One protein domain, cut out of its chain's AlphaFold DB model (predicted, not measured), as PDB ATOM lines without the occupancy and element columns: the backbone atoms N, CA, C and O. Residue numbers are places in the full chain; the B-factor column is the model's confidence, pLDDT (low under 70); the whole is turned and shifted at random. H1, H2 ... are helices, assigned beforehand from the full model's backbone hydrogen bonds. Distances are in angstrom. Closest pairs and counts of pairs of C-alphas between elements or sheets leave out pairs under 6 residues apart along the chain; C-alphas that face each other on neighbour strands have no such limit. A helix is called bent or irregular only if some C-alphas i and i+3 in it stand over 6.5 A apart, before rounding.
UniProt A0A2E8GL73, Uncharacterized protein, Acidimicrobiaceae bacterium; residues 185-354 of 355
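What this domain is: This is residues 185 to 354 of the 355 residues of an uncharacterized protein of Acidimicrobiaceae bacterium (UniProt A0A2E8GL73). In a compact helical body, H4, H5, H7 and H8 pack round H1, while H2 follows H1 in roughly the same direction toward one end of the body, where H6 packs on the outside of H2 and H7. H3 packs on H5 and H4 toward the H2 end, and the long stretch 228 to 242 runs along the outside. The printed part has 170 residues with eight named helices, H1 to H8 in order, and no named strand; its class is all helix. The whole is compact, with a radius of gyration of the C-alphas of 14.8 A and spans of 45 by 31 by 30 A.

How they stand to each other: Start at H1, residues 185 to 195; with H4, residues 243 to 266, and H5, residues 271 to 291, it makes an up and down bundle, each helix running against the one before. H1 touches residues 256 to 264 alone of H4, at a shallow tilt of 6 degrees, opposite ways; the closest C-alphas, of Gly 190 and Ile 260, are 5.8 A apart. H4 and H5 form a hairpin, at a tilt of 35.3 degrees, only just steep. H2, residues 197 to 207, meets H1 only through their link. H3, residues 212 to 227, touches H5, opposite ways at a shallow tilt of 24 degrees, with the C-alphas of Asn 213 and Gln 290 closest at 4.2 A. H6, residues 294 to 303, touches H2 at Leu 297 and Trp 198, whose C-alphas are closest at 5.1 A. H7, residues 310 to 325, and H8, residues 332 to 352, form a hairpin; their closest C-alphas, of Val 310 and Gly 350, are 5.5 A apart. H8 touches H1, with the C-alphas of Gly 189 and Lys 347 closest at 4.5 A, and H4, with those of Ala 255 and Thr 336 closest at 4.5 A. Every O i to N i+4 pair is within hydrogen-bond range in H3, H5, H6 and H8, against 6 of 7 in H1, 5 of 7 in H2, 18 of 20 in H4 and 9 of 12 in H7.

Where its parts are: Find C-alpha 185 at (198.548, 186.316, 267.375), where H1 begins. H4 is 34.8 A long and irregular, with C-alphas 244 and 247 8.1 A apart. H5 is 30.2 A long. H7 has a kink of 35 degrees near residue 319 and is only just irregular, with C-alphas 320 and 323 6.9 A apart. H8, 30.4 A long, ends at C-alpha 352, (189.299, 190.276, 269.260).

The domain as a whole: Look at the C-alphas of Arg 243 and Ala 354, the two farthest apart, at 46.4 A. The link from H3 to H4 is long, and the printed part has no cut. The mean pLDDT of the printed part is 93.3; residues 303 to 307 and residue 354 are under 70.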
ATOM      1  N   VAL A 185     199.506 185.596 268.227       92.31
ATOM      2  CA  VAL A 185     198.548 186.316 267.375       92.31
ATOM      3  C   VAL A 185     199.255 187.322 266.452       92.31
ATOM      4  O   VAL A 185     198.975 187.297 265.250       92.31
ATOM      5  N   PRO A 186     200.200 188.164 266.931       94.56
ATOM      6  CA  PRO A 186     201.045 188.972 266.052       94.56
ATOM      7  C   PRO A 186     201.744 188.163 264.955       94.56
ATOM      8  O   PRO A 186     201.675 188.538 263.784       94.56
ATOM      9  N   MET A 187     202.343 187.022 265.297       95.50
ATOM     10  CA  MET A 187     202.952 186.116 264.329       95.50
ATOM     11  C   MET A 187     201.940 185.703 263.251       95.50
ATOM     12  O   MET A 187     202.209 185.883 262.060       95.50
ATOM     13  N   LEU A 188     200.772 185.192 263.661       93.94
ATOM     14  CA  LEU A 188     199.716 184.737 262.750       93.94
ATOM     15  C   LEU A 188     199.232 185.829 261.792       93.94
ATOM     16  O   LEU A 188     198.905 185.510 260.649       93.94
ATOM     17  N   GLY A 189     199.219 187.093 262.226       95.62
ATOM     18  CA  GLY A 189     198.875 188.236 261.377       95.62
ATOM     19  C   GLY A 189     199.709 188.286 260.096       95.62
ATOM     20  O   GLY A 189     199.155 188.353 259.001       95.62
ATOM     21  N   GLY A 190     201.032 188.161 260.225       97.19
ATOM     22  CA  GLY A 190     201.942 188.157 259.077       97.19
ATOM     23  C   GLY A 190     201.810 186.895 258.219       97.19
ATOM     24  O   GLY A 190     201.697 186.989 256.997       97.19
ATOM     25  N   LEU A 191     201.736 185.716 258.851       95.94
ATOM     26  CA  LEU A 191     201.612 184.436 258.142       95.94
ATOM     27  C   LEU A 191     200.337 184.380 257.287       95.94
ATOM     28  O   LEU A 191     200.369 183.971 256.131       95.94
ATOM     29  N   CYS A 192     199.208 184.853 257.820       95.12
ATOM     30  CA  CYS A 192     197.943 184.852 257.088       95.12
ATOM     31  C   CYS A 192     197.950 185.820 255.896       95.12
ATOM     32  O   CYS A 192     197.328 185.524 254.876       95.12
ATOM     33  N   VAL A 193     198.659 186.953 255.984       97.75
ATOM     34  CA  VAL A 193     198.821 187.863 254.837       97.75
ATOM     35  C   VAL A 193     199.742 187.266 253.776       97.75
ATOM     36  O   VAL A 193     199.467 187.435 252.591       97.75
ATOM     37  N   ILE A 194     200.767 186.498 254.153       97.69
ATOM     38  CA  ILE A 194     201.531 185.693 253.187       97.69
ATOM     39  C   ILE A 194     200.597 184.707 252.468       97.69
ATOM     40  O   ILE A 194     200.546 184.716 251.240       97.69
ATOM     41  N   ASN A 195     199.785 183.944 253.209       95.56
ATOM     42  CA  ASN A 195     198.834 182.980 252.634       95.56
ATOM     43  C   ASN A 195     197.800 183.621 251.695       95.56
ATOM     44  O   ASN A 195     197.231 182.936 250.850       95.56
ATOM     45  N   SER A 196     197.578 184.939 251.775       95.50
ATOM     46  CA  SER A 196     196.723 185.646 250.813       95.50
ATOM     47  C   SER A 196     197.223 185.595 249.371       95.50
ATOM     48  O   SER A 196     196.437 185.818 248.450       95.50
ATOM     49  N   LEU A 197     198.487 185.223 249.150       96.94
ATOM     50  CA  LEU A 197     199.018 184.950 247.817       96.94
ATOM     51  C   LEU A 197     198.326 183.770 247.130       96.94
ATOM     52  O   LEU A 197     198.209 183.808 245.909       96.94
ATOM     53  N   TRP A 198     197.800 182.779 247.862       95.69
ATOM     54  CA  TRP A 198     196.988 181.711 247.256       95.69
ATOM     55  C   TRP A 198     195.746 182.256 246.545       95.69
ATOM     56  O   TRP A 198     195.331 181.718 245.524       95.69
ATOM     57  N   TYR A 199     195.200 183.367 247.042       94.62
ATOM     58  CA  TYR A 199     194.062 184.050 246.441       94.62
ATOM     59  C   TYR A 199     194.484 185.110 245.414       94.62
ATOM     60  O   TYR A 199     193.903 185.205 244.334       94.62
ATOM     61  N   ALA A 200     195.483 185.932 245.739       95.56
ATOM     62  CA  ALA A 200     195.854 187.077 244.913       95.56
ATOM     63  C   ALA A 200     196.606 186.678 243.635       95.56
ATOM     64  O   ALA A 200     196.392 187.281 242.584       95.56
ATOM     65  N   LEU A 201     197.478 185.669 243.712       96.44
ATOM     66  CA  LEU A 201     198.381 185.312 242.621       96.44
ATOM     67  C   LEU A 201     197.637 184.813 241.372       96.44
ATOM     68  O   LEU A 201     197.921 185.358 240.306       96.44
ATOM     69  N   PRO A 202     196.655 183.891 241.454       97.12
ATOM     70  CA  PRO A 202     195.901 183.473 240.268       97.12
ATOM     71  C   PRO A 202     195.196 184.638 239.560       97.12
ATOM     72  O   PRO A 202     195.178 184.701 238.338       97.12
ATOM     73  N   ILE A 203     194.681 185.611 240.317       96.56
ATOM     74  CA  ILE A 203     194.002 186.793 239.761       96.56
ATOM     75  C   ILE A 203     194.994 187.726 239.053       96.56
ATOM     76  O   ILE A 203     194.675 188.305 238.013       96.56
ATOM     77  N   VAL A 204     196.195 187.895 239.612       96.44
ATOM     78  CA  VAL A 204     197.272 188.649 238.957       96.44
ATOM     79  C   VAL A 204     197.725 187.930 237.687       96.44
ATOM     80  O   VAL A 204     197.870 188.582 236.657       96.44
ATOM     81  N   ALA A 205     197.894 186.607 237.733       96.88
ATOM     82  CA  ALA A 205     198.267 185.805 236.572       96.88
ATOM     83  C   ALA A 205     197.235 185.931 235.438       96.88
ATOM     84  O   ALA A 205     197.621 186.249 234.316       96.88
ATOM     85  N   ASP A 206     195.935 185.833 235.751       97.06
ATOM     86  CA  ASP A 206     194.846 186.035 234.782       97.06
ATOM     87  C   ASP A 206     194.940 187.410 234.093       97.06
ATOM     88  O   ASP A 206     194.761 187.519 232.881       97.06
ATOM     89  N   ARG A 207     195.236 188.476 234.853       95.38
ATOM     90  CA  ARG A 207     195.366 189.845 234.320       95.38
ATOM     91  C   ARG A 207     196.570 190.001 233.397       95.38
ATOM     92  O   ARG A 207     196.508 190.781 232.450       95.38
ATOM     93  N   LEU A 208     197.659 189.306 233.705       94.88
ATOM     94  CA  LEU A 208     198.871 189.299 232.891       94.88
ATOM     95  C   LEU A 208     198.792 188.293 231.731       94.88
ATOM     96  O   LEU A 208     199.742 188.203 230.965       94.88
ATOM     97  N   GLU A 209     197.679 187.560 231.595       96.00
ATOM     98  CA  GLU A 209     197.498 186.484 230.612       96.00
ATOM     99  C   GLU A 209     198.573 185.380 230.734       96.00
ATOM    100  O   GLU A 209     199.035 184.821 229.739       96.00
ATOM    101  N   LEU A 210     198.967 185.060 231.973       96.38
ATOM    102  CA  LEU A 210     199.972 184.049 232.319       96.38
ATOM    103  C   LEU A 210     199.351 182.863 233.068       96.38
ATOM    104  O   LEU A 210     198.293 182.982 233.684       96.38
ATOM    105  N   ASP A 211     200.058 181.733 233.078       96.69
ATOM    106  CA  ASP A 211     199.747 180.622 233.978       96.69
ATOM    107  C   ASP A 211     200.152 180.979 235.421       96.69
ATOM    108  O   ASP A 211     201.249 181.492 235.676       96.69
ATOM    109  N   HIS A 212     199.269 180.731 236.393       97.56
ATOM    110  CA  HIS A 212     199.549 181.051 237.793       97.56
ATOM    111  C   HIS A 212     200.671 180.187 238.372       97.56
ATOM    112  O   HIS A 212     201.376 180.649 239.269       97.56
ATOM    113  N   ASN A 213     200.873 178.966 237.869       97.69
ATOM    114  CA  ASN A 213     201.973 178.111 238.292       97.69
ATOM    115  C   ASN A 213     203.325 178.711 237.879       97.69
ATOM    116  O   ASN A 213     204.247 178.748 238.697       97.69
ATOM    117  N   ASP A 214     203.420 179.274 236.671       97.56
ATOM    118  CA  ASP A 214     204.637 179.933 236.179       97.56
ATOM    119  C   ASP A 214     204.925 181.222 236.963       97.56
ATOM    120  O   ASP A 214     206.063 181.487 237.365       97.56
ATOM    121  N   VAL A 215     203.882 182.004 237.265       97.94
ATOM    122  CA  VAL A 215     203.990 183.190 238.129       97.94
ATOM    123  C   VAL A 215     204.429 182.799 239.547       97.94
ATOM    124  O   VAL A 215     205.325 183.432 240.111       97.94
ATOM    125  N   GLY A 216     203.841 181.742 240.117       97.94
ATOM    126  CA  GLY A 216     204.217 181.178 241.415       97.94
ATOM    127  C   GLY A 216     205.678 180.745 241.458       97.94
ATOM    128  O   GLY A 216     206.406 181.128 242.376       97.94
ATOM    129  N   GLU A 217     206.135 180.024 240.430       97.88
ATOM    130  CA  GLU A 217     207.533 179.624 240.278       97.88
ATOM    131  C   GLU A 217     208.471 180.837 240.218       97.88
ATOM    132  O   GLU A 217     209.492 180.872 240.913       97.88
ATOM    133  N   TYR A 218     208.124 181.844 239.412       98.06
ATOM    134  CA  TYR A 218     208.948 183.034 239.231       98.06
ATOM    135  C   TYR A 218     209.079 183.841 240.528       98.06
ATOM    136  O   TYR A 218     210.192 184.197 240.930       98.06
ATOM    137  N   LEU A 219     207.965 184.100 241.225       97.94
ATOM    138  CA  LEU A 219     207.978 184.776 242.527       97.94
ATOM    139  C   LEU A 219     208.812 183.983 243.534       97.94
ATOM    140  O   LEU A 219     209.640 184.570 244.235       97.94
ATOM    141  N   ARG A 220     208.646 182.654 243.575       97.62
ATOM    142  CA  ARG A 220     209.434 181.776 244.446       97.62
ATOM    143  C   ARG A 220     210.926 181.928 244.171       97.62
ATOM    144  O   ARG A 220     211.695 182.129 245.106       97.62
ATOM    145  N   ALA A 221     211.338 181.901 242.903       97.06
ATOM    146  CA  ALA A 221     212.733 182.085 242.506       97.06
ATOM    147  C   ALA A 221     213.303 183.408 243.024       97.06
ATOM    148  O   ALA A 221     214.373 183.429 243.631       97.06
ATOM    149  N   ARG A 222     212.555 184.505 242.865       96.50
ATOM    150  CA  ARG A 222     212.960 185.822 243.368       96.50
ATOM    151  C   ARG A 222     213.049 185.855 244.891       96.50
ATOM    152  O   ARG A 222     214.016 186.397 245.413       96.50
ATOM    153  N   VAL A 223     212.113 185.241 245.613       96.19
ATOM    154  CA  VAL A 223     212.188 185.135 247.081       96.19
ATOM    155  C   VAL A 223     213.416 184.336 247.521       96.19
ATOM    156  O   VAL A 223     214.102 184.744 248.458       96.19
ATOM    157  N   ARG A 224     213.768 183.249 246.831       95.88
ATOM    158  CA  ARG A 224     214.996 182.493 247.127       95.88
ATOM    159  C   ARG A 224     216.260 183.302 246.859       95.88
ATOM    160  O   ARG A 224     217.175 183.258 247.675       95.88
ATOM    161  N   ASP A 225     216.291 184.084 245.781       95.31
ATOM    162  CA  ASP A 225     217.407 184.994 245.485       95.31
ATOM    163  C   ASP A 225     217.573 186.066 246.580       95.31
ATOM    164  O   ASP A 225     218.696 186.422 246.936       95.31
ATOM    165  N   LEU A 226     216.463 186.571 247.134       94.62
ATOM    166  CA  LEU A 226     216.462 187.572 248.208       94.62
ATOM    167  C   LEU A 226     216.925 187.008 249.552       94.62
ATOM    168  O   LEU A 226     217.639 187.677 250.296       94.62
ATOM    169  N   THR A 227     216.484 185.796 249.873       95.25
ATOM    170  CA  THR A 227     216.568 185.241 251.231       95.25
ATOM    171  C   THR A 227     217.684 184.215 251.403       95.25
ATOM    172  O   THR A 227     218.099 183.940 252.530       95.25
ATOM    173  N   GLY A 228     218.149 183.610 250.306       95.31
ATOM    174  CA  GLY A 228     219.049 182.458 250.310       95.31
ATOM    175  C   GLY A 228     218.412 181.161 250.827       95.31
ATOM    176  O   GLY A 228     219.113 180.156 250.957       95.31
ATOM    177  N   PHE A 229     217.112 181.151 251.141       95.19
ATOM    178  CA  PHE A 229     216.426 179.968 251.652       95.19
ATOM    179  C   PHE A 229     216.063 179.019 250.503       95.19
ATOM    180  O   PHE A 229     215.263 179.356 249.639       95.19
ATOM    181  N   ALA A 230     216.653 177.823 250.485       92.62
ATOM    182  CA  ALA A 230     216.420 176.822 249.446       92.62
ATOM    183  C   ALA A 230     216.365 175.408 250.059       92.62
ATOM    184  O   ALA A 230     217.405 174.758 250.202       92.62
ATOM    185  N   PRO A 231     215.177 174.915 250.454       92.00
ATOM    186  CA  PRO A 231     215.031 173.576 251.012       92.00
ATOM    187  C   PRO A 231     215.409 172.488 249.996       92.00
ATOM    188  O   PRO A 231     214.910 172.460 248.869       92.00
ATOM    189  N   ALA A 232     216.277 171.562 250.417       89.50
ATOM    190  CA  ALA A 232     216.926 170.587 249.537       89.50
ATOM    191  C   ALA A 232     215.961 169.598 248.856       89.50
ATOM    192  O   ALA A 232     216.253 169.120 247.764       89.50
ATOM    193  N   GLN A 233     214.836 169.282 249.503       87.62
ATOM    194  CA  GLN A 233     213.856 168.298 249.020       87.62
ATOM    195  C   GLN A 233     212.661 168.934 248.293       87.62
ATOM    196  O   GLN A 233     211.754 168.220 247.869       87.62
ATOM    197  N   SER A 234     212.663 170.259 248.132       90.94
ATOM    198  CA  SER A 234     211.570 170.979 247.476       90.94
ATOM    199  C   SER A 234     211.526 170.757 245.965       90.94
ATOM    200  O   SER A 234     212.527 170.391 245.340       90.94
ATOM    201  N   THR A 235     210.363 171.010 245.351       93.44
ATOM    202  CA  THR A 235     210.229 170.954 243.889       93.44
ATOM    203  C   THR A 235     211.212 171.935 243.233       93.44
ATOM    204  O   THR A 235     211.257 173.103 243.634       93.44
ATOM    205  N   PRO A 236     211.998 171.494 242.233       92.38
ATOM    206  CA  PRO A 236     212.923 172.369 241.524       92.38
ATOM    207  C   PRO A 236     212.212 173.517 240.808       92.38
ATOM    208  O   PRO A 236     211.105 173.353 240.303       92.38
ATOM    209  N   ILE A 237     212.898 174.653 240.715       93.44
ATOM    210  CA  ILE A 237     212.505 175.793 239.884       93.44
ATOM    211  C   ILE A 237     213.038 175.532 238.476       93.44
ATOM    212  O   ILE A 237     214.239 175.295 238.313       93.44
ATOM    213  N   ARG A 238     212.157 175.528 237.476       88.75
ATOM    214  CA  ARG A 238     212.501 175.241 236.076       88.75
ATOM    215  C   ARG A 238     213.096 176.461 235.380       88.75
ATOM    216  O   ARG A 238     213.988 176.297 234.551       88.75
ATOM    217  N   GLY A 239     212.681 177.656 235.794       77.50
ATOM    218  CA  GLY A 239     213.201 178.926 235.304       77.50
ATOM    219  C   GLY A 239     212.441 179.420 234.083       77.50
ATOM    220  O   GLY A 239     213.055 179.654 233.043       77.50
ATOM    221  N   GLU A 240     211.123 179.572 234.223       79.94
ATOM    222  CA  GLU A 240     210.282 180.142 233.171       79.94
ATOM    223  C   GLU A 240     210.687 181.574 232.809       79.94
ATOM    224  O   GLU A 240     211.049 182.411 233.648       79.94
ATOM    225  N   ASP A 241     210.632 181.851 231.511       82.69
ATOM    226  CA  ASP A 241     211.066 183.110 230.937       82.69
ATOM    227  C   ASP A 241     209.907 184.109 230.860       82.69
ATOM    228  O   ASP A 241     209.283 184.298 229.818       82.69
ATOM    229  N   LEU A 242     209.641 184.779 231.982       90.12
ATOM    230  CA  LEU A 242     208.621 185.828 232.096       90.12
ATOM    231  C   LEU A 242     209.209 187.233 231.887       90.12
ATOM    232  O   LEU A 242     208.834 188.179 232.582       90.12
ATOM    233  N   ARG A 243     210.169 187.379 230.959       86.12
ATOM    234  CA  ARG A 243     210.920 188.631 230.725       86.12
ATOM    235  C   ARG A 243     210.034 189.867 230.574       86.12
ATOM    236  O   ARG A 243     210.374 190.904 231.136       86.12
ATOM    237  N   ASP A 244     208.900 189.744 229.888       92.81
ATOM    238  CA  ASP A 244     207.989 190.867 229.627       92.81
ATOM    239  C   ASP A 244     207.275 191.377 230.896       92.81
ATOM    240  O   ASP A 244     206.816 192.517 230.935       92.81
ATOM    241  N   HIS A 245     207.252 190.575 231.969       94.81
ATOM    242  CA  HIS A 245     206.635 190.906 233.260       94.81
ATOM    243  C   HIS A 245     207.628 190.878 234.433       94.81
ATOM    244  O   HIS A 245     207.232 191.012 235.594       94.81
ATOM    245  N   ALA A 246     208.924 190.716 234.149       94.69
ATOM    246  CA  ALA A 246     209.947 190.448 235.152       94.69
ATOM    247  C   ALA A 246     210.026 191.531 236.239       94.69
ATOM    248  O   ALA A 246     210.116 191.194 237.422       94.69
ATOM    249  N   ASP A 247     209.963 192.810 235.860       95.25
ATOM    250  CA  ASP A 247     210.042 193.933 236.803       95.25
ATOM    251  C   ASP A 247     208.833 193.965 237.744       95.25
ATOM    252  O   ASP A 247     208.998 194.067 238.960       95.25
ATOM    253  N   TYR A 248     207.625 193.791 237.196       96.56
ATOM    254  CA  TYR A 248     206.379 193.738 237.962       96.56
ATOM    255  C   TYR A 248     206.397 192.577 238.965       96.56
ATOM    256  O   TYR A 248     206.215 192.773 240.164       96.56
ATOM    257  N   LEU A 249     206.680 191.360 238.493       96.69
ATOM    258  CA  LEU A 249     206.659 190.157 239.325       96.69
ATOM    259  C   LEU A 249     207.767 190.165 240.391       96.69
ATOM    260  O   LEU A 249     207.560 189.718 241.520       96.69
ATOM    261  N   THR A 250     208.937 190.723 240.069       96.69
ATOM    262  CA  THR A 250     210.029 190.894 241.042       96.69
ATOM    263  C   THR A 250     209.653 191.899 242.125       96.69
ATOM    264  O   THR A 250     209.943 191.675 243.303       96.69
ATOM    265  N   ALA A 251     209.009 193.001 241.750       97.62
ATOM    266  CA  ALA A 251     208.548 193.994 242.704       97.62
ATOM    267  C   ALA A 251     207.414 193.452 243.591       97.62
ATOM    268  O   ALA A 251     207.432 193.700 244.794       97.62
ATOM    269  N   MET A 252     206.526 192.608 243.054       97.69
ATOM    270  CA  MET A 252     205.514 191.891 243.841       97.69
ATOM    271  C   MET A 252     206.135 190.989 244.911       97.69
ATOM    272  O   MET A 252     205.762 191.077 246.081       97.69
ATOM    273  N   ALA A 253     207.121 190.163 244.537       97.56
ATOM    274  CA  ALA A 253     207.840 189.311 245.485       97.56
ATOM    275  C   ALA A 253     208.477 190.131 246.622       97.56
ATOM    276  O   ALA A 253     208.380 189.763 247.795       97.56
ATOM    277  N   ARG A 254     209.094 191.271 246.278       98.25
ATOM    278  CA  ARG A 254     209.700 192.193 247.249       98.25
ATOM    279  C   ARG A 254     208.669 192.846 248.156       98.25
ATOM    280  O   ARG A 254     208.892 192.884 249.357       98.25
ATOM    281  N   ALA A 255     207.543 193.310 247.619       98.31
ATOM    282  CA  ALA A 255     206.534 194.008 248.408       98.31
ATOM    283  C   ALA A 255     205.941 193.117 249.511       98.31
ATOM    284  O   ALA A 255     205.763 193.570 250.643       98.31
ATOM    285  N   TRP A 256     205.707 191.831 249.220       98.38
ATOM    286  CA  TRP A 256     205.291 190.866 250.244       98.38
ATOM    287  C   TRP A 256     206.398 190.584 251.260       98.38
ATOM    288  O   TRP A 256     206.146 190.614 252.464       98.38
ATOM    289  N   HIS A 257     207.624 190.339 250.795       98.44
ATOM    290  CA  HIS A 257     208.763 190.092 251.676       98.44
ATOM    291  C   HIS A 257     209.019 191.273 252.630       98.44
ATOM    292  O   HIS A 257     208.995 191.109 253.850       98.44
ATOM    293  N   ASP A 258     209.219 192.470 252.080       98.44
ATOM    294  CA  ASP A 258     209.596 193.671 252.822       98.44
ATOM    295  C   ASP A 258     208.434 194.173 253.690       98.44
ATOM    296  O   ASP A 258     208.645 194.587 254.833       98.44
ATOM    297  N   GLY A 259     207.196 194.067 253.196       98.62
ATOM    298  CA  GLY A 259     205.999 194.459 253.935       98.62
ATOM    299  C   GLY A 259     205.787 193.620 255.197       98.62
ATOM    300  O   GLY A 259     205.504 194.174 256.265       98.62
ATOM    301  N   ILE A 260     205.976 192.298 255.113       98.56
ATOM    302  CA  ILE A 260     205.852 191.411 256.280       98.56
ATOM    303  C   ILE A 260     207.079 191.504 257.194       98.56
ATOM    304  O   ILE A 260     206.927 191.496 258.415       98.56
ATOM    305  N   ALA A 261     208.287 191.662 256.645       98.00
ATOM    306  CA  ALA A 261     209.488 191.879 257.452       98.00
ATOM    307  C   ALA A 261     209.391 193.168 258.291       98.00
ATOM    308  O   ALA A 261     209.722 193.169 259.483       98.00
ATOM    309  N   ARG A 262     208.876 194.254 257.696       98.38
ATOM    310  CA  ARG A 262     208.583 195.499 258.414       98.38
ATOM    311  C   ARG A 262     207.534 195.280 259.498       98.38
ATOM    312  O   ARG A 262     207.787 195.635 260.643       98.38
ATOM    313  N   TYR A 263     206.414 194.641 259.163       98.62
ATOM    314  CA  TYR A 263     205.368 194.314 260.133       98.62
ATOM    315  C   TYR A 263     205.923 193.571 261.357       98.62
ATOM    316  O   TYR A 263     205.673 193.972 262.491       98.62
ATOM    317  N   TYR A 264     206.727 192.524 261.152       98.00
ATOM    318  CA  TYR A 264     207.272 191.773 262.283       98.00
ATOM    319  C   TYR A 264     208.233 192.591 263.145       98.00
ATOM    320  O   TYR A 264     208.219 192.432 264.368       98.00
ATOM    321  N   THR A 265     208.987 193.508 262.534       96.44
ATOM    322  CA  THR A 265     209.816 194.482 263.260       96.44
ATOM    323  C   THR A 265     208.956 195.406 264.128       96.44
ATOM    324  O   THR A 265     209.315 195.676 265.268       96.44
ATOM    325  N   GLU A 266     207.798 195.848 263.631       97.19
ATOM    326  CA  GLU A 266     206.851 196.715 264.355       97.19
ATOM    327  C   GLU A 266     206.080 195.990 265.475       97.19
ATOM    328  O   GLU A 266     205.479 196.634 266.334       97.19
ATOM    329  N   THR A 267     206.082 194.655 265.476       94.44
ATOM    330  CA  THR A 267     205.447 193.820 266.515       94.44
ATOM    331  C   THR A 267     206.430 193.210 267.515       94.44
ATOM    332  O   THR A 267     206.059 192.288 268.240       94.44
ATOM    333  N   ASP A 268     207.671 193.700 267.540       91.44
ATOM    334  CA  ASP A 268     208.729 193.263 268.458       91.44
ATOM    335  C   ASP A 268     209.035 191.751 268.395       91.44
ATOM    336  O   ASP A 268     209.483 191.149 269.376       91.44
ATOM    337  N   LEU A 269     208.815 191.104 267.241       93.88
ATOM    338  CA  LEU A 269     209.320 189.747 267.035       93.88
ATOM    339  C   LEU A 269     210.847 189.787 266.945       93.88
ATOM    340  O   LEU A 269     211.427 190.659 266.293       93.88
ATOM    341  N   ALA A 270     211.508 188.807 267.566       94.12
ATOM    342  CA  ALA A 270     212.958 188.692 267.472       94.12
ATOM    343  C   ALA A 270     213.380 188.607 265.986       94.12
ATOM    344  O   ALA A 270     212.772 187.837 265.237       94.12
ATOM    345  N   PRO A 271     214.415 189.350 265.541       94.06
ATOM    346  CA  PRO A 271     214.764 189.434 264.121       94.06
ATOM    347  C   PRO A 271     215.028 188.081 263.451       94.06
ATOM    348  O   PRO A 271     214.653 187.878 262.299       94.06
ATOM    349  N   ASP A 272     215.647 187.142 264.171       94.50
ATOM    350  CA  ASP A 272     215.902 185.793 263.661       94.50
ATOM    351  C   ASP A 272     214.606 185.000 263.468       94.50
ATOM    352  O   ASP A 272     214.407 184.405 262.413       94.50
ATOM    353  N   THR A 273     213.690 185.073 264.435       95.25
ATOM    354  CA  THR A 273     212.360 184.456 264.369       95.25
ATOM    355  C   THR A 273     211.526 185.053 263.231       95.25
ATOM    356  O   THR A 273     210.958 184.320 262.423       95.25
ATOM    357  N   ALA A 274     211.497 186.385 263.115       96.12
ATOM    358  CA  ALA A 274     210.808 187.086 262.032       96.12
ATOM    359  C   ALA A 274     211.338 186.650 260.658       96.12
ATOM    360  O   ALA A 274     210.557 186.348 259.754       96.12
ATOM    361  N   ARG A 275     212.665 186.552 260.519       95.62
ATOM    362  CA  ARG A 275     213.319 186.063 259.303       95.62
ATOM    363  C   ARG A 275     212.908 184.626 258.983       95.62
ATOM    364  O   ARG A 275     212.549 184.355 257.839       95.62
ATOM    365  N   THR A 276     212.929 183.725 259.967       95.06
ATOM    366  CA  THR A 276     212.484 182.332 259.798       95.06
ATOM    367  C   THR A 276     211.056 182.283 259.251       95.06
ATOM    368  O   THR A 276     210.812 181.601 258.254       95.06
ATOM    369  N   PHE A 277     210.131 183.054 259.827       96.31
ATOM    370  CA  PHE A 277     208.746 183.101 259.360       96.31
ATOM    371  C   PHE A 277     208.608 183.655 257.944       96.31
ATOM    372  O   PHE A 277     207.991 183.000 257.106       96.31
ATOM    373  N   VAL A 278     209.200 184.818 257.650       97.19
ATOM    374  CA  VAL A 278     209.107 185.431 256.316       97.19
ATOM    375  C   VAL A 278     209.697 184.504 255.262       97.19
ATOM    376  O   VAL A 278     209.038 184.213 254.272       97.19
ATOM    377  N   HIS A 279     210.913 184.002 255.473       96.81
ATOM    378  CA  HIS A 279     211.626 183.238 254.452       96.81
ATOM    379  C   HIS A 279     210.939 181.903 254.160       96.81
ATOM    380  O   HIS A 279     210.668 181.579 253.004       96.81
ATOM    381  N   ARG A 280     210.640 181.132 255.211       96.81
ATOM    382  CA  ARG A 280     210.086 179.783 255.063       96.81
ATOM    383  C   ARG A 280     208.638 179.809 254.616       96.81
ATOM    384  O   ARG A 280     208.267 179.089 253.696       96.81
ATOM    385  N   HIS A 281     207.816 180.642 255.254       97.12
ATOM    386  CA  HIS A 281     206.386 180.646 254.968       97.12
ATOM    387  C   HIS A 281     206.088 181.246 253.593       97.12
ATOM    388  O   HIS A 281     205.212 180.742 252.891       97.12
ATOM    389  N   LEU A 282     206.849 182.262 253.165       97.69
ATOM    390  CA  LEU A 282     206.718 182.816 251.819       97.69
ATOM    391  C   LEU A 282     207.183 181.818 250.747       97.69
ATOM    392  O   LEU A 282     206.450 181.618 249.781       97.69
ATOM    393  N   ASP A 283     208.328 181.136 250.927       97.75
ATOM    394  CA  ASP A 283     208.761 180.079 249.988       97.75
ATOM    395  C   ASP A 283     207.735 178.946 249.901       97.75
ATOM    396  O   ASP A 283     207.402 178.527 248.799       97.75
ATOM    397  N   LEU A 284     207.201 178.481 251.035       97.38
ATOM    398  CA  LEU A 284     206.222 177.391 251.079       97.38
ATOM    399  C   LEU A 284     204.892 177.774 250.413       97.38
ATOM    400  O   LEU A 284     204.314 176.990 249.655       97.38
ATOM    401  N   THR A 285     204.423 178.999 250.644       97.44
ATOM    402  CA  THR A 285     203.206 179.526 250.010       97.44
ATOM    403  C   THR A 285     203.372 179.587 248.493       97.44
ATOM    404  O   THR A 285     202.498 179.130 247.753       97.44
ATOM    405  N   LEU A 286     204.521 180.077 248.023       98.00
ATOM    406  CA  LEU A 286     204.833 180.168 246.598       98.00
ATOM    407  C   LEU A 286     205.144 178.803 245.970       98.00
ATOM    408  O   LEU A 286     204.800 178.585 244.816       98.00
ATOM    409  N   HIS A 287     205.717 177.856 246.716       97.88
ATOM    410  CA  HIS A 287     205.845 176.458 246.292       97.88
ATOM    411  C   HIS A 287     204.478 175.840 246.019       97.88
ATOM    412  O   HIS A 287     204.282 175.171 245.010       97.88
ATOM    413  N   THR A 288     203.525 176.093 246.914       97.44
ATOM    414  CA  THR A 288     202.152 175.622 246.746       97.44
ATOM    415  C   THR A 288     201.568 176.213 245.461       97.44
ATOM    416  O   THR A 288     201.119 175.467 244.601       97.44
ATOM    417  N   ALA A 289     201.689 177.531 245.261       97.75
ATOM    418  CA  ALA A 289     201.217 178.199 244.043       97.75
ATOM    419  C   ALA A 289     201.938 177.748 242.759       97.75
ATOM    420  O   ALA A 289     201.332 177.734 241.695       97.75
ATOM    421  N   GLN A 290     203.211 177.357 242.849       97.56
ATOM    422  CA  GLN A 290     204.003 176.851 241.727       97.56
ATOM    423  C   GLN A 290     203.493 175.502 241.199       97.56
ATOM    424  O   GLN A 290     203.685 175.205 240.023       97.56
ATOM    425  N   VAL A 291     202.928 174.646 242.055       97.00
ATOM    426  CA  VAL A 291     202.691 173.233 241.700       97.00
ATOM    427  C   VAL A 291     201.218 172.849 241.766       97.00
ATOM    428  O   VAL A 291     200.783 171.997 240.992       97.00
ATOM    429  N   GLU A 292     200.452 173.440 242.680       97.62
ATOM    430  CA  GLU A 292     199.048 173.090 242.853       97.62
ATOM    431  C   GLU A 292     198.156 173.744 241.793       97.62
ATOM    432  O   GLU A 292     198.414 174.873 241.348       97.62
ATOM    433  N   PRO A 293     197.071 173.061 241.395       96.81
ATOM    434  CA  PRO A 293     196.077 173.650 240.521       96.81
ATOM    435  C   PRO A 293     195.303 174.749 241.260       96.81
ATOM    436  O   PRO A 293     195.267 174.807 242.494       96.81
ATOM    437  N   ARG A 294     194.657 175.626 240.491       95.44
ATOM    438  CA  ARG A 294     193.942 176.794 241.019       95.44
ATOM    439  C   ARG A 294     192.882 176.410 242.048       95.44
ATOM    440  O   ARG A 294     192.771 177.077 243.070       95.44
ATOM    441  N   GLU A 295     192.152 175.328 241.806       94.12
ATOM    442  CA  GLU A 295     191.086 174.852 242.688       94.12
ATOM    443  C   GLU A 295     191.620 174.527 244.088       94.12
ATOM    444  O   GLU A 295     190.986 174.859 245.083       94.12
ATOM    445  N   VAL A 296     192.829 173.962 244.181       93.50
ATOM    446  CA  VAL A 296     193.475 173.684 245.472       93.50
ATOM    447  C   VAL A 296     193.873 174.983 246.175       93.50
ATOM    448  O   VAL A 296     193.714 175.091 247.387       93.50
ATOM    449  N   LEU A 297     194.351 175.997 245.447       94.19
ATOM    450  CA  LEU A 297     194.660 177.305 246.043       94.19
ATOM    451  C   LEU A 297     193.398 178.017 246.550       94.19
ATOM    452  O   LEU A 297     193.422 178.642 247.615       94.19
ATOM    453  N   GLU A 298     192.289 177.906 245.821       90.19
ATOM    454  CA  GLU A 298     190.980 178.419 246.234       90.19
ATOM    455  C   GLU A 298     190.474 177.689 247.487       90.19
ATOM    456  O   GLU A 298     190.093 178.340 248.466       90.19
ATOM    457  N   ASP A 299     190.578 176.359 247.512       87.81
ATOM    458  CA  ASP A 299     190.237 175.534 248.673       87.81
ATOM    459  C   ASP A 299     191.126 175.843 249.882       87.81
ATOM    460  O   ASP A 299     190.629 175.898 251.001       87.81
ATOM    461  N   LEU A 300     192.420 176.118 249.707       87.25
ATOM    462  CA  LEU A 300     193.295 176.550 250.803       87.25
ATOM    463  C   LEU A 300     192.928 177.955 251.303       87.25
ATOM    464  O   LEU A 300     192.931 178.206 252.509       87.25
ATOM    465  N   SER A 301     192.548 178.859 250.399       81.50
ATOM    466  CA  SER A 301     192.146 180.234 250.734       81.50
ATOM    467  C   SER A 301     190.818 180.299 251.502       81.50
ATOM    468  O   SER A 301     190.586 181.243 252.260       81.50
ATOM    469  N   VAL A 302     189.943 179.303 251.321       72.19
ATOM    470  CA  VAL A 302     188.619 179.222 251.965       72.19
ATOM    471  C   VAL A 302     188.594 178.206 253.112       72.19
ATOM    472  O   VAL A 302     188.112 178.508 254.201       72.19
ATOM    473  N   GLY A 303     189.101 177.002 252.875       59.81
ATOM    474  CA  GLY A 303     188.991 175.817 253.728       59.81
ATOM    475  C   GLY A 303     190.027 175.718 254.848       59.81
ATOM    476  O   GLY A 303     189.742 175.091 255.871       59.81
ATOM    477  N   ALA A 304     191.188 176.375 254.723       58.22
ATOM    478  CA  ALA A 304     192.119 176.522 255.848       58.22
ATOM    479  C   ALA A 304     191.663 177.606 256.847       58.22
ATOM    480  O   ALA A 304     192.213 177.720 257.944       58.22
ATOM    481  N   ALA A 305     190.654 178.409 256.494       57.53
ATOM    482  CA  ALA A 305     190.120 179.443 257.362       57.53
ATOM    483  C   ALA A 305     189.009 178.875 258.254       57.53
ATOM    484  O   ALA A 305     187.910 178.564 257.796       57.53
ATOM    485  N   THR A 306     189.248 178.817 259.565       67.00
ATOM    486  CA  THR A 306     188.140 178.761 260.527       67.00
ATOM    487  C   THR A 306     187.228 179.957 260.252       67.00
ATOM    488  O   THR A 306     187.717 181.085 260.192       67.00
ATOM    489  N   LYS A 307     185.921 179.734 260.078       69.88
ATOM    490  CA  LYS A 307     184.955 180.814 259.823       69.88
ATOM    491  C   LYS A 307     185.057 181.895 260.904       69.88
ATOM    492  O   LYS A 307     184.974 181.595 262.093       69.88
ATOM    493  N   GLY A 308     185.225 183.147 260.488       75.06
ATOM    494  CA  GLY A 308     185.479 184.296 261.358       75.06
ATOM    495  C   GLY A 308     186.924 184.417 261.854       75.06
ATOM    496  O   GLY A 308     187.206 185.291 262.667       75.06
ATOM    497  N   GLY A 309     187.841 183.566 261.396       82.75
ATOM    498  CA  GLY A 309     189.231 183.500 261.838       82.75
ATOM    499  C   GLY A 309     190.171 184.506 261.166       82.75
ATOM    500  O   GLY A 309     189.790 185.294 260.300       82.75
ATOM    501  N   VAL A 310     191.448 184.445 261.556       88.62
ATOM    502  CA  VAL A 310     192.515 185.335 261.059       88.62
ATOM    503  C   VAL A 310     192.799 185.179 259.559       88.62
ATOM    504  O   VAL A 310     192.973 186.186 258.876       88.62
ATOM    505  N   LEU A 311     192.771 183.958 259.012       90.06
ATOM    506  CA  LEU A 311     192.999 183.744 257.578       90.06
ATOM    507  C   LEU A 311     191.879 184.359 256.725       90.06
ATOM    508  O   LEU A 311     192.162 185.028 255.735       90.06
ATOM    509  N   GLU A 312     190.615 184.216 257.144       90.06
ATOM    510  CA  GLU A 312     189.482 184.848 256.455       90.06
ATOM    511  C   GLU A 312     189.631 186.376 256.438       90.06
ATOM    512  O   GLU A 312     189.362 187.021 255.422       90.06
ATOM    513  N   ARG A 313     190.110 186.969 257.543       93.44
ATOM    514  CA  ARG A 313     190.403 188.407 257.589       93.44
ATOM    515  C   ARG A 313     191.503 188.791 256.599       93.44
ATOM    516  O   ARG A 313     191.340 189.795 255.912       93.44
ATOM    517  N   ALA A 314     192.564 187.992 256.478       95.38
ATOM    518  CA  ALA A 314     193.632 188.246 255.513       95.38
ATOM    519  C   ALA A 314     193.136 188.170 254.059       95.38
ATOM    520  O   ALA A 314     193.471 189.041 253.260       95.38
ATOM    521  N   MET A 315     192.272 187.201 253.726       94.62
ATOM    522  CA  MET A 315     191.652 187.123 252.393       94.62
ATOM    523  C   MET A 315     190.787 188.350 252.083       94.62
ATOM    524  O   MET A 315     190.756 188.815 250.943       94.62
ATOM    525  N   ARG A 316     190.089 188.901 253.087       94.38
ATOM    526  CA  ARG A 316     189.318 190.145 252.924       94.38
ATOM    527  C   ARG A 316     190.223 191.335 252.629       94.38
ATOM    528  O   ARG A 316     189.972 192.007 251.640       94.38
ATOM    529  N   CYS A 317     191.295 191.537 253.400       96.19
ATOM    530  CA  CYS A 317     192.282 192.590 253.117       96.19
ATOM    531  C   CYS A 317     192.881 192.440 251.710       96.19
ATOM    532  O   CYS A 317     193.005 193.412 250.968       96.19
ATOM    533  N   ALA A 318     193.174 191.209 251.280       95.50
ATOM    534  CA  ALA A 318     193.668 190.979 249.927       95.50
ATOM    535  C   ALA A 318     192.656 191.372 248.843       95.50
ATOM    536  O   ALA A 318     193.029 191.976 247.839       95.50
ATOM    537  N   ARG A 319     191.373 191.067 249.050       95.00
ATOM    538  CA  ARG A 319     190.293 191.415 248.121       95.00
ATOM    539  C   ARG A 319     189.980 192.911 248.091       95.00
ATOM    540  O   ARG A 319     189.721 193.440 247.016       95.00
ATOM    541  N   GLU A 320     189.928 193.543 249.256       95.25
ATOM    542  CA  GLU A 320     189.434 194.912 249.431       95.25
ATOM    543  C   GLU A 320     190.533 195.957 249.210       95.25
ATOM    544  O   GLU A 320     190.239 197.018 248.663       95.25
ATOM    545  N   ASP A 321     191.786 195.632 249.549       94.62
ATOM    546  CA  ASP A 321     192.888 196.599 249.569       94.62
ATOM    547  C   ASP A 321     194.013 196.240 248.582       94.62
ATOM    548  O   ASP A 321     194.373 197.052 247.727       94.62
ATOM    549  N   LEU A 322     194.560 195.017 248.651       95.62
ATOM    550  CA  LEU A 322     195.759 194.650 247.873       95.62
ATOM    551  C   LEU A 322     195.472 194.461 246.377       95.62
ATOM    552  O   LEU A 322     196.173 195.021 245.539       95.62
ATOM    553  N   LEU A 323     194.447 193.682 246.015       95.19
ATOM    554  CA  LEU A 323     194.125 193.402 244.611       95.19
ATOM    555  C   LEU A 323     193.741 194.647 243.801       95.19
ATOM    556  O   LEU A 323     194.192 194.737 242.654       95.19
ATOM    557  N   PRO A 324     192.944 195.597 244.338       94.56
ATOM    558  CA  PRO A 324     192.693 196.862 243.657       94.56
ATOM    559  C   PRO A 324     193.967 197.678 243.434       94.56
ATOM    560  O   PRO A 324     194.123 198.267 242.370       94.56
ATOM    561  N   ALA A 325     194.891 197.687 244.400       94.31
ATOM    562  CA  ALA A 325     196.146 198.425 244.283       94.31
ATOM    563  C   ALA A 325     197.144 197.771 243.305       94.31
ATOM    564  O   ALA A 325     197.987 198.456 242.736       94.31
ATOM    565  N   LEU A 326     197.031 196.459 243.071       93.38
ATOM    566  CA  LEU A 326     197.823 195.715 242.082       93.38
ATOM    567  C   LEU A 326     197.337 195.885 240.628       93.38
ATOM    568  O   LEU A 326     197.836 195.185 239.740       93.38
ATOM    569  N   ALA A 327     196.334 196.731 240.380       85.25
ATOM    570  CA  ALA A 327     195.817 197.032 239.043       85.25
ATOM    571  C   ALA A 327     196.791 197.920 238.230       85.25
ATOM    572  O   ALA A 327     197.993 197.901 238.468       85.25
ATOM    573  N   ASP A 328     196.302 198.645 237.225       75.44
ATOM    574  CA  ASP A 328     197.153 199.469 236.356       75.44
ATOM    575  C   ASP A 328     197.887 200.577 237.146       75.44
ATOM    576  O   ASP A 328     197.349 201.115 238.113       75.44
ATOM    577  N   ASP A 329     199.109 200.927 236.722       85.12
ATOM    578  CA  ASP A 329     199.984 201.942 237.347       85.12
ATOM    579  C   ASP A 329     200.355 201.675 238.828       85.12
ATOM    580  O   ASP A 329     200.258 202.554 239.685       85.12
ATOM    581  N   VAL A 330     200.829 200.458 239.134       94.31
ATOM    582  CA  VAL A 330     201.202 200.032 240.501       94.31
ATOM    583  C   VAL A 330     202.301 200.899 241.131       94.31
ATOM    584  O   VAL A 330     203.440 200.930 240.659       94.31
ATOM    585  N   ASP A 331     201.997 201.493 242.289       96.50
ATOM    586  CA  ASP A 331     202.995 202.023 243.225       96.50
ATOM    587  C   ASP A 331     203.418 200.932 244.222       96.50
ATOM    588  O   ASP A 331     202.718 200.611 245.184       96.50
ATOM    589  N   TRP A 332     204.604 200.361 244.017       97.12
ATOM    590  CA  TRP A 332     205.117 199.282 244.863       97.12
ATOM    591  C   TRP A 332     205.420 199.695 246.308       97.12
ATOM    592  O   TRP A 332     205.382 198.837 247.194       97.12
ATOM    593  N   ASN A 333     205.666 200.980 246.583       97.31
ATOM    594  CA  ASN A 333     205.789 201.444 247.968       97.31
ATOM    595  C   ASN A 333     204.424 201.379 248.656       97.31
ATOM    596  O   ASN A 333     204.320 200.851 249.762       97.31
ATOM    597  N   GLN A 334     203.369 201.814 247.958       97.19
ATOM    598  CA  GLN A 334     201.999 201.695 248.446       97.19
ATOM    599  C   GLN A 334     201.605 200.228 248.668       97.19
ATOM    600  O   GLN A 334     201.024 199.917 249.703       97.19
ATOM    601  N   ILE A 335     201.945 199.308 247.756       98.19
ATOM    602  CA  ILE A 335     201.679 197.871 247.963       98.19
ATOM    603  C   ILE A 335     202.386 197.360 249.215       98.19
ATOM    604  O   ILE A 335     201.772 196.677 250.032       98.19
ATOM    605  N   THR A 336     203.657 197.713 249.396       98.56
ATOM    606  CA  THR A 336     204.432 197.302 250.572       98.56
ATOM    607  C   THR A 336     203.781 197.818 251.863       98.56
ATOM    608  O   THR A 336     203.665 197.077 252.841       98.56
ATOM    609  N   ASP A 337     203.293 199.066 251.864       98.50
ATOM    610  CA  ASP A 337     202.521 199.672 252.964       98.50
ATOM    611  C   ASP A 337     201.205 198.946 253.231       98.50
ATOM    612  O   ASP A 337     200.891 198.653 254.386       98.50
ATOM    613  N   LEU A 338     200.471 198.578 252.183       98.44
ATOM    614  CA  LEU A 338     199.227 197.821 252.306       98.44
ATOM    615  C   LEU A 338     199.456 196.404 252.836       98.44
ATOM    616  O   LEU A 338     198.651 195.930 253.637       98.44
ATOM    617  N   VAL A 339     200.547 195.731 252.454       98.69
ATOM    618  CA  VAL A 339     200.914 194.415 253.005       98.69
ATOM    619  C   VAL A 339     201.153 194.527 254.513       98.69
ATOM    620  O   VAL A 339     200.578 193.758 255.288       98.69
ATOM    621  N   THR A 340     201.938 195.517 254.951       98.75
ATOM    622  CA  THR A 340     202.185 195.778 256.379       98.75
ATOM    623  C   THR A 340     200.885 196.113 257.121       98.75
ATOM    624  O   THR A 340     200.574 195.495 258.142       98.75
ATOM    625  N   ALA A 341     200.078 197.038 256.594       98.50
ATOM    626  CA  ALA A 341     198.816 197.460 257.205       98.50
ATOM    627  C   ALA A 341     197.786 196.319 257.291       98.50
ATOM    628  O   ALA A 341     197.068 196.193 258.289       98.50
ATOM    629  N   SER A 342     197.747 195.445 256.281       98.50
ATOM    630  CA  SER A 342     196.913 194.240 256.287       98.50
ATOM    631  C   SER A 342     197.303 193.319 257.439       98.50
ATOM    632  O   SER A 342     196.432 192.838 258.159       98.50
ATOM    633  N   ALA A 343     198.602 193.117 257.683       98.50
ATOM    634  CA  ALA A 343     199.064 192.253 258.767       98.50
ATOM    635  C   ALA A 343     198.691 192.818 260.151       98.50
ATOM    636  O   ALA A 343     198.221 192.068 261.011       98.50
ATOM    637  N   HIS A 344     198.777 194.143 260.341       98.38
ATOM    638  CA  HIS A 344     198.248 194.813 261.539       98.38
ATOM    639  C   HIS A 344     196.744 194.598 261.712       98.38
ATOM    640  O   HIS A 344     196.297 194.218 262.793       98.38
ATOM    641  N   THR A 345     195.980 194.773 260.637       97.81
ATOM    642  CA  THR A 345     194.525 194.589 260.636       97.81
ATOM    643  C   THR A 345     194.129 193.150 260.988       97.81
ATOM    644  O   THR A 345     193.173 192.918 261.732       97.81
ATOM    645  N   VAL A 346     194.861 192.161 260.470       96.12
ATOM    646  CA  VAL A 346     194.634 190.741 260.770       96.12
ATOM    647  C   VAL A 346     194.994 190.422 262.220       96.12
ATOM    648  O   VAL A 346     194.234 189.718 262.886       96.12
ATOM    649  N   LYS A 347     196.105 190.965 262.732       95.38
ATOM    650  CA  LYS A 347     196.480 190.851 264.148       95.38
ATOM    651  C   LYS A 347     195.389 191.399 265.059       95.38
ATOM    652  O   LYS A 347     194.982 190.710 265.986       95.38
ATOM    653  N   GLU A 348     194.915 192.617 264.803       95.38
ATOM    654  CA  GLU A 348     193.861 193.253 265.602       95.38
ATOM    655  C   GLU A 348     192.593 192.402 265.625       95.38
ATOM    656  O   GLU A 348     192.063 192.128 266.698       95.38
ATOM    657  N   HIS A 349     192.165 191.893 264.466       92.81
ATOM    658  CA  HIS A 349     191.047 190.951 264.387       92.81
ATOM    659  C   HIS A 349     191.299 189.695 265.227       92.81
ATOM    660  O   HIS A 349     190.451 189.317 266.033       92.81
ATOM    661  N   GLY A 350     192.475 189.079 265.101       90.31
ATOM    662  CA  GLY A 350     192.854 187.906 265.892       90.31
ATOM    663  C   GLY A 350     192.809 188.156 267.401       90.31
ATOM    664  O   GLY A 350     192.346 187.293 268.142       90.31
ATOM    665  N   LEU A 351     193.210 189.346 267.852       89.44
ATOM    666  CA  LEU A 351     193.132 189.738 269.261       89.44
ATOM    667  C   LEU A 351     191.684 189.900 269.744       89.44
ATOM    668  O   LEU A 351     191.421 189.656 270.911       89.44
ATOM    669  N   THR A 352     190.727 190.244 268.875       88.12
ATOM    670  CA  THR A 352     189.299 190.276 269.260       88.12
ATOM    671  C   THR A 352     188.668 188.890 269.389       88.12
ATOM    672  O   THR A 352     187.670 188.736 270.086       88.12
ATOM    673  N   LEU A 353     189.249 187.866 268.753       78.19
ATOM    674  CA  LEU A 353     188.799 186.476 268.908       78.19
ATOM    675  C   LEU A 353     189.188 185.887 270.269       78.19
ATOM    676  O   LEU A 353     188.702 184.817 270.626       78.19
ATOM    677  N   ALA A 354     190.065 186.574 271.003       63.09
ATOM    678  CA  ALA A 354     190.564 186.154 272.301       63.09
ATOM    679  C   ALA A 354     189.545 186.259 273.445       63.09
ATOM    680  O   ALA A 354     189.770 185.642 274.486       63.09
TER     681      ALA A 354